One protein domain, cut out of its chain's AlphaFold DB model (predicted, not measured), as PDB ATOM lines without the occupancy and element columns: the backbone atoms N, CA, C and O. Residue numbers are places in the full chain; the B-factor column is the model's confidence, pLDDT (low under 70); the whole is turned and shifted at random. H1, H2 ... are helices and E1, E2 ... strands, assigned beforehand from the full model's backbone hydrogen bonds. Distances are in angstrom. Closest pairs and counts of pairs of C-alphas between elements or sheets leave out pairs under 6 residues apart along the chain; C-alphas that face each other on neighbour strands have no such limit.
ATOM      1  N   CYS A   3      27.459  38.963 -21.168       95.62
ATOM      2  CA  CYS A   3      27.379  38.779 -22.611       95.62
ATOM      3  C   CYS A   3      26.390  39.795 -23.192       95.62
ATOM      4  O   CYS A   3      25.186  39.548 -23.191       95.62
ATOM      5  N   GLU A   4      26.893  40.928 -23.675       95.00
ATOM      6  CA  GLU A   4      26.094  41.922 -24.407       95.00
ATOM      7  C   GLU A   4      25.820  41.446 -25.830       95.00
ATOM      8  O   GLU A   4      26.636  40.726 -26.398       95.00
ATOM      9  N   TYR A   5      24.658  41.786 -26.393       94.81
ATOM     10  CA  TYR A   5      24.235  41.262 -27.700       94.81
ATOM     11  C   TYR A   5      23.261  42.154 -28.473       94.81
ATOM     12  O   TYR A   5      22.740  41.722 -29.500       94.81
ATOM     13  N   ASP A   6      22.969  43.359 -27.999       94.50
ATOM     14  CA  ASP A   6      22.217  44.344 -28.771       94.50
ATOM     15  C   ASP A   6      23.069  44.951 -29.897       94.50
ATOM     16  O   ASP A   6      24.287  44.776 -29.963       94.50
ATOM     17  N   ALA A   7      22.393  45.596 -30.844       93.56
ATOM     18  CA  ALA A   7      22.986  46.194 -32.030       93.56
ATOM     19  C   ALA A   7      22.493  47.635 -32.188       93.56
ATOM     20  O   ALA A   7      21.438  48.002 -31.668       93.56
ATOM     21  N   LEU A   8      23.238  48.430 -32.954       88.62
ATOM     22  CA  LEU A   8      22.907  49.818 -33.239       88.62
ATOM     23  C   LEU A   8      22.026  49.934 -34.498       88.62
ATOM     24  O   LEU A   8      22.268  49.230 -35.490       88.62
ATOM     25  N   PRO A   9      21.026  50.839 -34.507       89.62
ATOM     26  CA  PRO A   9      20.207  51.093 -35.687       89.62
ATOM     27  C   PRO A   9      21.057  51.478 -36.903       89.62
ATOM     28  O   PRO A   9      21.920  52.348 -36.825       89.62
ATOM     29  N   GLY A  10      20.821  50.818 -38.038       94.88
ATOM     30  CA  GLY A  10      21.476  51.122 -39.315       94.88
ATOM     31  C   GLY A  10      22.931  50.654 -39.460       94.88
ATOM     32  O   GLY A  10      23.395  50.539 -40.589       94.88
ATOM     33  N   ILE A  11      23.633  50.338 -38.365       94.50
ATOM     34  CA  ILE A  11      25.063  49.961 -38.397       94.50
ATOM     35  C   ILE A  11      25.387  48.629 -37.696       94.50
ATOM     36  O   ILE A  11      26.548  48.235 -37.636       94.50
ATOM     37  N   SER A  12      24.376  47.889 -37.225       93.88
ATOM     38  CA  SER A  12      24.533  46.545 -36.642       93.88
ATOM     39  C   SER A  12      25.461  46.543 -35.410       93.88
ATOM     40  O   SER A  12      25.424  47.468 -34.600       93.88
ATOM     41  N   HIS A  13      26.277  45.506 -35.215       94.75
ATOM     42  CA  HIS A  13      27.219  45.377 -34.098       94.75
ATOM     43  C   HIS A  13      28.497  46.217 -34.278       94.75
ATOM     44  O   HIS A  13      29.601  45.719 -34.064       94.75
ATOM     45  N   ALA A  14      28.367  47.493 -34.646       90.94
ATOM     46  CA  ALA A  14      29.509  48.402 -34.777       90.94
ATOM     47  C   ALA A  14      30.259  48.629 -33.445       90.94
ATOM     48  O   ALA A  14      31.459  48.879 -33.459       90.94
ATOM     49  N   CYS A  15      29.582  48.463 -32.301       88.19
ATOM     50  CA  CYS A  15      30.185  48.470 -30.960       88.19
ATOM     51  C   CYS A  15      30.804  47.109 -30.561       88.19
ATOM     52  O   CYS A  15      31.373  46.940 -29.488       88.19
ATOM     53  N   GLY A  16      30.700  46.092 -31.425       92.88
ATOM     54  CA  GLY A  16      31.344  44.794 -31.228       92.88
ATOM     55  C   GLY A  16      30.655  43.862 -30.225       92.88
ATOM     56  O   GLY A  16      31.282  42.923 -29.730       92.88
ATOM     57  N   HIS A  17      29.363  44.058 -29.932       94.44
ATOM     58  CA  HIS A  17      28.610  43.210 -28.989       94.44
ATOM     59  C   HIS A  17      28.529  41.739 -29.436       94.44
ATOM     60  O   HIS A  17      28.485  40.826 -28.615       94.44
ATOM     61  N   ASN A  18      28.633  41.466 -30.736       94.50
ATOM     62  CA  ASN A  18      28.849  40.115 -31.257       94.50
ATOM     63  C   ASN A  18      30.120  39.455 -30.683       94.50
ATOM     64  O   ASN A  18      30.077  38.284 -30.296       94.50
ATOM     65  N   THR A  19      31.223  40.202 -30.588       94.75
ATOM     66  CA  THR A  19      32.496  39.748 -30.009       94.75
ATOM     67  C   THR A  19      32.393  39.606 -28.495       94.75
ATOM     68  O   THR A  19      32.845  38.597 -27.956       94.75
ATOM     69  N   ILE A  20      31.742  40.551 -27.808       94.75
ATOM     70  CA  ILE A  20      31.507  40.480 -26.355       94.75
ATOM     71  C   ILE A  20      30.743  39.205 -26.002       94.75
ATOM     72  O   ILE A  20      31.165  38.446 -25.128       94.75
ATOM     73  N   ARG A  21      29.637  38.933 -26.709       95.12
ATOM     74  CA  ARG A  21      28.849  37.713 -26.524       95.12
ATOM     75  C   ARG A  21      29.694  36.465 -26.730       95.12
ATOM     76  O   ARG A  21      29.643  35.557 -25.903       95.12
ATOM     77  N   ALA A  22      30.438  36.402 -27.834       96.25
ATOM     78  CA  ALA A  22      31.240  35.234 -28.181       96.25
ATOM     79  C   ALA A  22      32.345  34.977 -27.144       96.25
ATOM     80  O   ALA A  22      32.464  33.860 -26.640       96.25
ATOM     81  N   ALA A  23      33.097  36.016 -26.772       94.06
ATOM     82  CA  ALA A  23      34.160  35.936 -25.775       94.06
ATOM     83  C   ALA A  23      33.612  35.559 -24.391       94.06
ATOM     84  O   ALA A  23      34.111  34.631 -23.756       94.06
ATOM     85  N   GLY A  24      32.546  36.231 -23.942       94.12
ATOM     86  CA  GLY A  24      31.921  35.974 -22.645       94.12
ATOM     87  C   GLY A  24      31.349  34.560 -22.529       94.12
ATOM     88  O   GLY A  24      31.566  33.893 -21.514       94.12
ATOM     89  N   LEU A  25      30.670  34.069 -23.573       96.19
ATOM     90  CA  LEU A  25      30.123  32.712 -23.596       96.19
ATOM     91  C   LEU A  25      31.233  31.656 -23.652       96.19
ATOM     92  O   LEU A  25      31.193  30.700 -22.880       96.19
ATOM     93  N   GLY A  26      32.236  31.843 -24.515       96.56
ATOM     94  CA  GLY A  26      33.377  30.933 -24.628       96.56
ATOM     95  C   GLY A  26      34.142  30.802 -23.310       96.56
ATOM     96  O   GLY A  26      34.381  29.689 -22.839       96.56
ATOM     97  N   ALA A  27      34.440  31.928 -22.659       94.19
ATOM     98  CA  ALA A  27      35.072  31.943 -21.344       94.19
ATOM     99  C   ALA A  27      34.184  31.292 -20.269       94.19
ATOM    100  O   ALA A  27      34.674  30.502 -19.463       94.19
ATOM    101  N   GLY A  28      32.870  31.543 -20.285       95.75
ATOM    102  CA  GLY A  28      31.923  30.888 -19.379       95.75
ATOM    103  C   GLY A  28      31.931  29.362 -19.509       95.75
ATOM    104  O   GLY A  28      31.995  28.660 -18.501       95.75
ATOM    105  N   LEU A  29      31.937  28.845 -20.742       96.94
ATOM    106  CA  LEU A  29      32.017  27.407 -21.026       96.94
ATOM    107  C   LEU A  29      33.359  26.798 -20.601       96.94
ATOM    108  O   LEU A  29      33.384  25.683 -20.081       96.94
ATOM    109  N   ALA A  30      34.471  27.512 -20.795       95.56
ATOM    110  CA  ALA A  30      35.788  27.059 -20.353       95.56
ATOM    111  C   ALA A  30      35.866  26.966 -18.821       95.56
ATOM    112  O   ALA A  30      36.242  25.924 -18.284       95.56
ATOM    113  N   VAL A  31      35.427  28.012 -18.113       95.06
ATOM    114  CA  VAL A  31      35.414  28.056 -16.642       95.06
ATOM    115  C   VAL A  31      34.473  27.000 -16.058       95.06
ATOM    116  O   VAL A  31      34.794  26.396 -15.034       95.06
ATOM    117  N   ALA A  32      33.345  26.706 -16.713       96.44
ATOM    118  CA  ALA A  32      32.391  25.697 -16.248       96.44
ATOM    119  C   ALA A  32      33.022  24.304 -16.066       96.44
ATOM    120  O   ALA A  32      32.589  23.554 -15.192       96.44
ATOM    121  N   LYS A  33      34.076  23.978 -16.831       97.12
ATOM    122  CA  LYS A  33      34.800  22.699 -16.728       97.12
ATOM    123  C   LYS A  33      35.560  22.533 -15.410       97.12
ATOM    124  O   LYS A  33      35.769  21.406 -14.980       97.12
ATOM    125  N   VAL A  34      35.967  23.634 -14.775       96.75
ATOM    126  CA  VAL A  34      36.803  23.622 -13.558       96.75
ATOM    127  C   VAL A  34      36.098  24.204 -12.332       96.75
ATOM    128  O   VAL A  34      36.468  23.880 -11.206       96.75
ATOM    129  N   ALA A  35      35.045  25.009 -12.522       95.19
ATOM    130  CA  ALA A  35      34.379  25.754 -11.453       95.19
ATOM    131  C   ALA A  35      33.954  24.869 -10.272       95.19
ATOM    132  O   ALA A  35      34.255  25.198  -9.127       95.19
ATOM    133  N   ARG A  36      33.322  23.717 -10.542       93.94
ATOM    134  CA  ARG A  36      32.837  22.811  -9.487       93.94
ATOM    135  C   ARG A  36      33.974  22.219  -8.651       93.94
ATOM    136  O   ARG A  36      33.821  22.100  -7.441       93.94
ATOM    137  N   ALA A  37      35.100  21.872  -9.278       96.19
ATOM    138  CA  ALA A  37      36.271  21.338  -8.578       96.19
ATOM    139  C   ALA A  37      36.926  22.391  -7.669       96.19
ATOM    140  O   ALA A  37      37.474  22.051  -6.626       96.19
ATOM    141  N   LEU A  38      36.805  23.670  -8.033       95.44
ATOM    142  CA  LEU A  38      37.269  24.815  -7.247       95.44
ATOM    143  C   LEU A  38      36.234  25.304  -6.215       95.44
ATOM    144  O   LEU A  38      36.405  26.371  -5.633       95.44
ATOM    145  N   GLY A  39      35.136  24.566  -6.003       94.75
ATOM    146  CA  GLY A  39      34.072  24.945  -5.064       94.75
ATOM    147  C   GLY A  39      33.231  26.148  -5.514       94.75
ATOM    148  O   GLY A  39      32.521  26.743  -4.707       94.75
ATOM    149  N   GLY A  40      33.311  26.520  -6.792       93.50
ATOM    150  CA  GLY A  40      32.628  27.670  -7.372       93.50
ATOM    151  C   GLY A  40      31.517  27.305  -8.357       93.50
ATOM    152  O   GLY A  40      31.305  26.151  -8.737       93.50
ATOM    153  N   ARG A  41      30.820  28.344  -8.822       94.62
ATOM    154  CA  ARG A  41      29.832  28.287  -9.906       94.62
ATOM    155  C   ARG A  41      30.096  29.438 -10.866       94.62
ATOM    156  O   ARG A  41      30.412  30.544 -10.436       94.62
ATOM    157  N   VAL A  42      29.908  29.184 -12.156       95.00
ATOM    158  CA  VAL A  42      29.903  30.219 -13.191       95.00
ATOM    159  C   VAL A  42      28.492  30.388 -13.742       95.00
ATOM    160  O   VAL A  42      27.762  29.415 -13.915       95.00
ATOM    161  N   VAL A  43      28.112  31.636 -14.008       95.44
ATOM    162  CA  VAL A  43      26.863  32.001 -14.681       95.44
ATOM    163  C   VAL A  43      27.214  32.875 -15.876       95.44
ATOM    164  O   VAL A  43      27.991  33.826 -15.738       95.44
ATOM    165  N   SER A  44      26.648  32.561 -17.037       95.25
ATOM    166  CA  SER A  44      26.685  33.434 -18.210       95.25
ATOM    167  C   SER A  44      25.377  34.211 -18.279       95.25
ATOM    168  O   SER A  44      24.315  33.621 -18.463       95.25
ATOM    169  N   LEU A  45      25.454  35.527 -18.098       95.44
ATOM    170  CA  LEU A  45      24.311  36.429 -18.140       95.44
ATOM    171  C   LEU A  45      24.277  37.130 -19.490       95.44
ATOM    172  O   LEU A  45      25.168  37.915 -19.817       95.44
ATOM    173  N   GLY A  46      23.227  36.859 -20.255       96.19
ATOM    174  CA  GLY A  46      22.912  37.639 -21.435       96.19
ATOM    175  C   GLY A  46      22.346  39.002 -21.036       96.19
ATOM    176  O   GLY A  46      21.273  39.058 -20.441       96.19
ATOM    177  N   THR A  47      23.031  40.086 -21.390       94.19
ATOM    178  CA  THR A  47      22.668  41.452 -20.990       94.19
ATOM    179  C   THR A  47      22.199  42.271 -22.198       94.19
ATOM    180  O   THR A  47      23.040  42.666 -23.006       94.19
ATOM    181  N   PRO A  48      20.886  42.524 -22.353       93.81
ATOM    182  CA  PRO A  48      20.350  43.275 -23.486       93.81
ATOM    183  C   PRO A  48      20.513  44.789 -23.319       93.81
ATOM    184  O   PRO A  48      20.736  45.281 -22.211       93.81
ATOM    185  N   ALA A  49      20.252  45.508 -24.414       90.75
ATOM    186  CA  ALA A  49      19.936  46.936 -24.439       90.75
ATOM    187  C   ALA A  49      20.957  47.819 -23.702       90.75
ATOM    188  O   ALA A  49      20.597  48.687 -22.903       90.75
ATOM    189  N   GLU A  50      22.233  47.560 -23.942       87.31
ATOM    190  CA  GLU A  50      23.336  48.339 -23.413       87.31
ATOM    191  C   GLU A  50      23.398  49.727 -24.072       87.31
ATOM    192  O   GLU A  50      23.529  50.718 -23.360       87.31
ATOM    193  N   GLU A  51      23.120  49.819 -25.376       83.81
ATOM    194  CA  GLU A  51      23.300  51.036 -26.190       83.81
ATOM    195  C   GLU A  51      22.346  52.197 -25.843       83.81
ATOM    196  O   GLU A  51      22.390  53.275 -26.442       83.81
ATOM    197  N   GLY A  52      21.455  52.008 -24.867       76.00
ATOM    198  CA  GLY A  52      20.543  53.057 -24.408       76.00
ATOM    199  C   GLY A  52      19.345  52.586 -23.601       76.00
ATOM    200  O   GLY A  52      18.722  53.406 -22.936       76.00
ATOM    201  N   GLY A  53      19.027  51.289 -23.610       82.81
ATOM    202  CA  GLY A  53      17.869  50.767 -22.878       82.81
ATOM    203  C   GLY A  53      18.136  50.415 -21.413       82.81
ATOM    204  O   GLY A  53      17.194  50.103 -20.694       82.81
ATOM    205  N   GLY A  54      19.392  50.432 -20.956       84.19
ATOM    206  CA  GLY A  54      19.742  50.200 -19.552       84.19
ATOM    207  C   GLY A  54      19.459  48.773 -19.070       84.19
ATOM    208  O   GLY A  54      19.148  48.571 -17.897       84.19
ATOM    209  N   GLY A  55      19.542  47.762 -19.945       89.56
ATOM    210  CA  GLY A  55      19.059  46.412 -19.622       89.56
ATOM    211  C   GLY A  55      19.689  45.794 -18.368       89.56
ATOM    212  O   GLY A  55      18.984  45.161 -17.582       89.56
ATOM    213  N   LYS A  56      20.981  46.041 -18.110       89.62
ATOM    214  CA  LYS A  56      21.650  45.561 -16.885       89.62
ATOM    215  C   LYS A  56      21.074  46.171 -15.613       89.62
ATOM    216  O   LYS A  56      20.920  45.454 -14.633       89.62
ATOM    217  N   GLU A  57      20.711  47.447 -15.627       88.00
ATOM    218  CA  GLU A  57      20.118  48.104 -14.461       88.00
ATOM    219  C   GLU A  57      18.763  47.475 -14.113       88.00
ATOM    220  O   GLU A  57      18.492  47.148 -12.956       88.00
ATOM    221  N   PHE A  58      17.929  47.201 -15.120       89.94
ATOM    222  CA  PHE A  58      16.679  46.471 -14.906       89.94
ATOM    223  C   PHE A  58      16.914  45.053 -14.376       89.94
ATOM    224  O   PHE A  58      16.166  44.594 -13.514       89.94
ATOM    225  N   MET A  59      17.943  44.360 -14.866       93.56
ATOM    226  CA  MET A  59      18.322  43.035 -14.371       93.56
ATOM    227  C   MET A  59      18.779  43.080 -12.907       93.56
ATOM    228  O   MET A  59      18.332  42.252 -12.115       93.56
ATOM    229  N   ILE A  60      19.614  44.056 -12.532       91.19
ATOM    230  CA  ILE A  60      20.079  44.270 -11.152       91.19
ATOM    231  C   ILE A  60      18.884  44.513 -10.230       91.19
ATOM    232  O   ILE A  60      18.717  43.799  -9.246       91.19
ATOM    233  N   ARG A  61      17.987  45.443 -10.583       89.19
ATOM    234  CA  ARG A  61      16.787  45.752  -9.781       89.19
ATOM    235  C   ARG A  61      15.831  44.571  -9.615       89.19
ATOM    236  O   ARG A  61      15.052  44.549  -8.669       89.19
ATOM    237  N   ARG A  62      15.863  43.609 -10.539       94.88
ATOM    238  CA  ARG A  62      15.044  42.386 -10.508       94.88
ATOM    239  C   ARG A  62      15.773  41.187  -9.888       94.88
ATOM    240  O   ARG A  62      15.275  40.072  -9.990       94.88
ATOM    241  N   GLY A  63      16.934  41.406  -9.271       94.88
ATOM    242  CA  GLY A  63      17.663  40.390  -8.513       94.88
ATOM    243  C   GLY A  63      18.494  39.419  -9.356       94.88
ATOM    244  O   GLY A  63      19.006  38.440  -8.824       94.88
ATOM    245  N   ALA A  64      18.697  39.677 -10.656       94.62
ATOM    246  CA  ALA A  64      19.481  38.786 -11.528       94.62
ATOM    247  C   ALA A  64      20.968  38.682 -11.135       94.62
ATOM    248  O   ALA A  64      21.690  37.835 -11.658       94.62
ATOM    249  N   PHE A  65      21.427  39.569 -10.251       93.94
ATOM    250  CA  PHE A  65      22.795  39.609  -9.751       93.94
ATOM    251  C   PHE A  65      22.899  39.248  -8.260       93.94
ATOM    252  O   PHE A  65      24.012  39.164  -7.755       93.94
ATOM    253  N   ASP A  66      21.791  38.995  -7.550       93.62
ATOM    254  CA  ASP A  66      21.774  38.860  -6.080       93.62
ATOM    255  C   ASP A  66      22.707  37.761  -5.538       93.62
ATOM    256  O   ASP A  66      23.224  37.864  -4.424       93.62
ATOM    257  N   ASP A  67      22.946  36.715  -6.327       93.19
ATOM    258  CA  ASP A  67      23.817  35.582  -6.012       93.19
ATOM    259  C   ASP A  67      25.168  35.619  -6.764       93.19
ATOM    260  O   ASP A  67      25.956  34.665  -6.696       93.19
ATOM    261  N   ILE A  68      25.460  36.716  -7.470       93.00
ATOM    262  CA  ILE A  68      26.676  36.916  -8.261       93.00
ATOM    263  C   ILE A  68      27.719  37.660  -7.433       93.00
ATOM    264  O   ILE A  68      27.596  38.843  -7.127       93.00
ATOM    265  N   ARG A  69      28.811  36.958  -7.121       90.31
ATOM    266  CA  ARG A  69      29.956  37.525  -6.397       90.31
ATOM    267  C   ARG A  69      30.965  38.218  -7.292       90.31
ATOM    268  O   ARG A  69      31.754  38.977  -6.767       90.31
ATOM    269  N   LEU A  70      30.975  37.930  -8.592       89.12
ATOM    270  CA  LEU A  70      31.893  38.508  -9.571       89.12
ATOM    271  C   LEU A  70      31.242  38.536 -10.951       89.12
ATOM    272  O   LEU A  70      30.827  37.505 -11.481       89.12
ATOM    273  N   ALA A  71      31.195  39.727 -11.540       90.12
ATOM    274  CA  ALA A  71      30.828  39.943 -12.926       90.12
ATOM    275  C   ALA A  71      32.075  40.377 -13.702       90.12
ATOM    276  O   ALA A  71      32.815  41.240 -13.247       90.12
ATOM    277  N   VAL A  72      32.304  39.758 -14.860       88.81
ATOM    278  CA  VAL A  72      33.436  40.051 -15.747       88.81
ATOM    279  C   VAL A  72      32.902  40.214 -17.159       88.81
ATOM    280  O   VAL A  72      32.043  39.433 -17.591       88.81
ATOM    281  N   ILE A  73      33.422  41.218 -17.855       89.94
ATOM    282  CA  ILE A  73      33.160  41.522 -19.257       89.94
ATOM    283  C   ILE A  73      34.451  42.029 -19.897       89.94
ATOM    284  O   ILE A  73      35.260  42.662 -19.223       89.94
ATOM    285  N   VAL A  74      34.634  41.756 -21.185       89.44
ATOM    286  CA  VAL A  74      35.668  42.384 -22.012       89.44
ATOM    287  C   VAL A  74      34.973  43.196 -23.092       89.44
ATOM    288  O   VAL A  74      33.948  42.758 -23.619       89.44
ATOM    289  N   HIS A  75      35.519  44.367 -23.405       90.31
ATOM    290  CA  HIS A  75      35.019  45.211 -24.478       90.31
ATOM    291  C   HIS A  75      36.030  45.305 -25.616       90.31
ATOM    292  O   HIS A  75      37.210  45.510 -25.332       90.31
ATOM    293  N   PRO A  76      35.616  45.169 -26.887       88.94
ATOM    294  CA  PRO A  76      36.491  45.509 -27.993       88.94
ATOM    295  C   PRO A  76      36.775  47.014 -28.001       88.94
ATOM    296  O   PRO A  76      35.887  47.845 -27.828       88.94
ATOM    297  N   ALA A  77      38.033  47.349 -28.229       86.56
ATOM    298  CA  ALA A  77      38.505  48.701 -28.464       86.56
ATOM    299  C   ALA A  77      39.550  48.655 -29.587       86.56
ATOM    300  O   ALA A  77      39.894  47.582 -30.089       86.56
ATOM    301  N   ASP A  78      40.062  49.815 -29.982       85.31
ATOM    302  CA  ASP A  78      41.157  49.942 -30.948       85.31
ATOM    303  C   ASP A  78      42.489  49.367 -30.432       85.31
ATOM    304  O   ASP A  78      43.400  49.099 -31.214       85.31
ATOM    305  N   ARG A  79      42.604  49.162 -29.116       85.94
ATOM    306  CA  ARG A  79      43.787  48.646 -28.420       85.94
ATOM    307  C   ARG A  79      43.404  47.928 -27.128       85.94
ATOM    308  O   ARG A  79      42.340  48.180 -26.568       85.94
ATOM    309  N   ASP A  80      44.287  47.064 -26.632       87.94
ATOM    310  CA  ASP A  80      44.123  46.476 -25.303       87.94
ATOM    311  C   ASP A  80      44.363  47.560 -24.241       87.94
ATOM    312  O   ASP A  80      45.434  48.168 -24.171       87.94
ATOM    313  N   LEU A  81      43.354  47.802 -23.410       86.12
ATOM    314  CA  LEU A  81      43.389  48.797 -22.344       86.12
ATOM    315  C   LEU A  81      43.283  48.110 -20.988       86.12
ATOM    316  O   LEU A  81      42.534  47.145 -20.824       86.12
ATOM    317  N   ARG A  82      44.022  48.631 -20.006       85.88
ATOM    318  CA  ARG A  82      43.873  48.220 -18.607       85.88
ATOM    319  C   ARG A  82      42.524  48.662 -18.036       85.88
ATOM    320  O   ARG A  82      41.850  47.860 -17.400       85.88
ATOM    321  N   THR A  83      42.158  49.923 -18.246       80.94
ATOM    322  CA  THR A  83      40.905  50.529 -17.780       80.94
ATOM    323  C   THR A  83      40.245  51.305 -18.910       80.94
ATOM    324  O   THR A  83      40.893  51.738 -19.864       80.94
ATOM    325  N   MET A  84      38.935  51.484 -18.791       76.88
ATOM    326  CA  MET A  84      38.163  52.392 -19.626       76.88
ATOM    327  C   MET A  84      37.279  53.209 -18.695       76.88
ATOM    328  O   MET A  84      36.453  52.650 -17.980       76.88
ATOM    329  N   HIS A  85      37.490  54.520 -18.649       73.31
ATOM    330  CA  HIS A  85      36.747  55.382 -17.737       73.31
ATOM    331  C   HIS A  85      35.367  55.700 -18.301       73.31
ATOM    332  O   HIS A  85      35.252  56.425 -19.291       73.31
ATOM    333  N   THR A  86      34.328  55.214 -17.624       78.88
ATOM    334  CA  THR A  86      32.934  55.479 -17.981       78.88
ATOM    335  C   THR A  86      32.306  56.389 -16.933       78.88
ATOM    336  O   THR A  86      32.442  56.190 -15.722       78.88
ATOM    337  N   ILE A  87      31.661  57.453 -17.405       85.06
ATOM    338  CA  ILE A  87      31.098  58.515 -16.567       85.06
ATOM    339  C   ILE A  87      29.580  58.387 -16.487       85.06
ATOM    340  O   ILE A  87      28.940  57.881 -17.408       85.06
ATOM    341  N   ILE A 204      33.162  52.073 -11.225       83.19
ATOM    342  CA  ILE A 204      34.183  52.032 -10.191       83.19
ATOM    343  C   ILE A 204      35.067  50.848 -10.573       83.19
ATOM    344  O   ILE A 204      34.576  49.822 -11.037       83.19
ATOM    345  N   ASP A 205      36.372  50.951 -10.370       82.25
ATOM    346  CA  ASP A 205      37.306  49.892 -10.744       82.25
ATOM    347  C   ASP A 205      37.755  49.077  -9.529       82.25
ATOM    348  O   ASP A 205      38.110  49.622  -8.482       82.25
ATOM    349  N   ASN A 206      37.776  47.747  -9.668       87.06
ATOM    350  CA  ASN A 206      38.379  46.857  -8.675       87.06
ATOM    351  C   ASN A 206      39.842  46.597  -9.061       87.06
ATOM    352  O   ASN A 206      40.130  45.725  -9.882       87.06
ATOM    353  N   ARG A 207      40.762  47.373  -8.476       87.75
ATOM    354  CA  ARG A 207      42.191  47.350  -8.840       87.75
ATOM    355  C   ARG A 207      42.829  45.953  -8.771       87.75
ATOM    356  O   ARG A 207      43.414  45.570  -9.779       87.75
ATOM    357  N   PRO A 208      42.655  45.156  -7.695       91.44
ATOM    358  CA  PRO A 208      43.187  43.792  -7.657       91.44
ATOM    359  C   PRO A 208      42.738  42.905  -8.827       91.44
ATOM    360  O   PRO A 208      43.527  42.132  -9.361       91.44
ATOM    361  N   LEU A 209      41.477  43.013  -9.255       89.38
ATOM    362  CA  LEU A 209      40.975  42.225 -10.384       89.38
ATOM    363  C   LEU A 209      41.489  42.722 -11.730       89.38
ATOM    364  O   LEU A 209      41.717  41.911 -12.625       89.38
ATOM    365  N   LEU A 210      41.691  44.029 -11.871       88.94
ATOM    366  CA  LEU A 210      42.329  44.590 -13.056       88.94
ATOM    367  C   LEU A 210      43.787  44.142 -13.166       88.94
ATOM    368  O   LEU A 210      44.228  43.797 -14.257       88.94
ATOM    369  N   ASP A 211      44.517  44.089 -12.049       90.94
ATOM    370  CA  ASP A 211      45.885  43.558 -12.023       90.94
ATOM    371  C   ASP A 211      45.923  42.094 -12.465       90.94
ATOM    372  O   ASP A 211      46.731  41.732 -13.321       90.94
ATOM    373  N   LEU A 212      44.997  41.271 -11.963       92.31
ATOM    374  CA  LEU A 212      44.855  39.881 -12.399       92.31
ATOM    375  C   LEU A 212      44.495  39.779 -13.884       92.31
ATOM    376  O   LEU A 212      45.040  38.929 -14.585       92.31
ATOM    377  N   TYR A 213      43.599  40.629 -14.388       91.00
ATOM    378  CA  TYR A 213      43.273  40.671 -15.814       91.00
ATOM    379  C   TYR A 213      44.514  40.977 -16.661       91.00
ATOM    380  O   TYR A 213      44.788  40.247 -17.611       91.00
ATOM    381  N   VAL A 214      45.286  42.005 -16.296       91.69
ATOM    382  CA  VAL A 214      46.506  42.386 -17.021       91.69
ATOM    383  C   VAL A 214      47.536  41.257 -16.993       91.69
ATOM    384  O   VAL A 214      48.081  40.923 -18.041       91.69
ATOM    385  N   GLN A 215      47.760  40.626 -15.839       95.25
ATOM    386  CA  GLN A 215      48.682  39.491 -15.717       95.25
ATOM    387  C   GLN A 215      48.278  38.329 -16.636       95.25
ATOM    388  O   GLN A 215      49.084  37.887 -17.451       95.25
ATOM    389  N   ASN A 216      47.013  37.895 -16.582       93.88
ATOM    390  CA  ASN A 216      46.512  36.814 -17.439       93.88
ATOM    391  C   ASN A 216      46.547  37.186 -18.932       93.88
ATOM    392  O   ASN A 216      46.808  36.333 -19.776       93.88
ATOM    393  N   ALA A 217      46.297  38.453 -19.276       92.56
ATOM    394  CA  ALA A 217      46.408  38.937 -20.648       92.56
ATOM    395  C   ALA A 217      47.860  38.837 -21.157       92.56
ATOM    396  O   ALA A 217      48.090  38.371 -22.273       92.56
ATOM    397  N   MET A 218      48.837  39.195 -20.322       95.31
ATOM    398  CA  MET A 218      50.262  39.087 -20.650       95.31
ATOM    399  C   MET A 218      50.724  37.644 -20.841       95.31
ATOM    400  O   MET A 218      51.495  37.384 -21.764       95.31
ATOM    401  N   GLU A 219      50.217  36.696 -20.050       96.88
ATOM    402  CA  GLU A 219      50.530  35.266 -20.214       96.88
ATOM    403  C   GLU A 219      50.091  34.706 -21.576       96.88
ATOM    404  O   GLU A 219      50.725  33.794 -22.103       96.88
ATOM    405  N   VAL A 220      49.046  35.280 -22.181       93.75
ATOM    406  CA  VAL A 220      48.564  34.900 -23.520       93.75
ATOM    407  C   VAL A 220      49.091  35.814 -24.636       93.75
ATOM    408  O   VAL A 220      48.565  35.798 -25.749       93.75
ATOM    409  N   GLY A 221      50.129  36.610 -24.357       95.44
ATOM    410  CA  GLY A 221      50.805  37.460 -25.341       95.44
ATOM    411  C   GLY A 221      50.089  38.774 -25.666       95.44
ATOM    412  O   GLY A 221      50.369  39.377 -26.701       95.44
TER     413      GLY A 221
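AT A GLANCE: This is residues 3 to 87 and 204 to 221 of the 297 residues of an uncharacterized protein of Acidimicrobiaceae bacterium (UniProt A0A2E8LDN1). A long helix, H1, runs along one side; the chain folds back along it through the short strand E1, with H2 beyond E1 and H3 on the far side from H2. No two helices touch, and loop residues 62 to 87 pass through the middle. The 103 printed residues hold H1, E1, H2 and H3 in that order, mostly helix, with 42 residues in named elements; the whole is compact, radius of gyration of the C-alphas 14.8 A, spanning 44 by 35 by 26 A.

IN THESE COORDINATES: Find C-alpha 17 at (28.610, 43.210, -28.989); H1 runs 25.4 A to residue 35. E1 is residues 45 to 47, 6.0 A; H2 is 55 to 61, 10.1 A. H3, 207 to 219, runs 18.6 A to (50.530, 35.266, -20.214).

HOW THE PARTS SIT: Closest C-alphas of H1 and E1 are Arg 21 and Gly 46, 7.8 A; of E1 and H2, Thr 47 and Lys 56, 5.9 A. E1 pairs with no named strand; residues 3 to 4 pair parallel with 46 to 47. H3 is apart from H1, E1 and H2. Every O i to N i+4 pair is within hydrogen-bond range in H2 and H3, 13 of 15 in H1.

THE WHOLE: Residues 88 to 203 are not printed; C-alphas 87 and 204 are 9.6 A apart. No printed residue is under pLDDT 70.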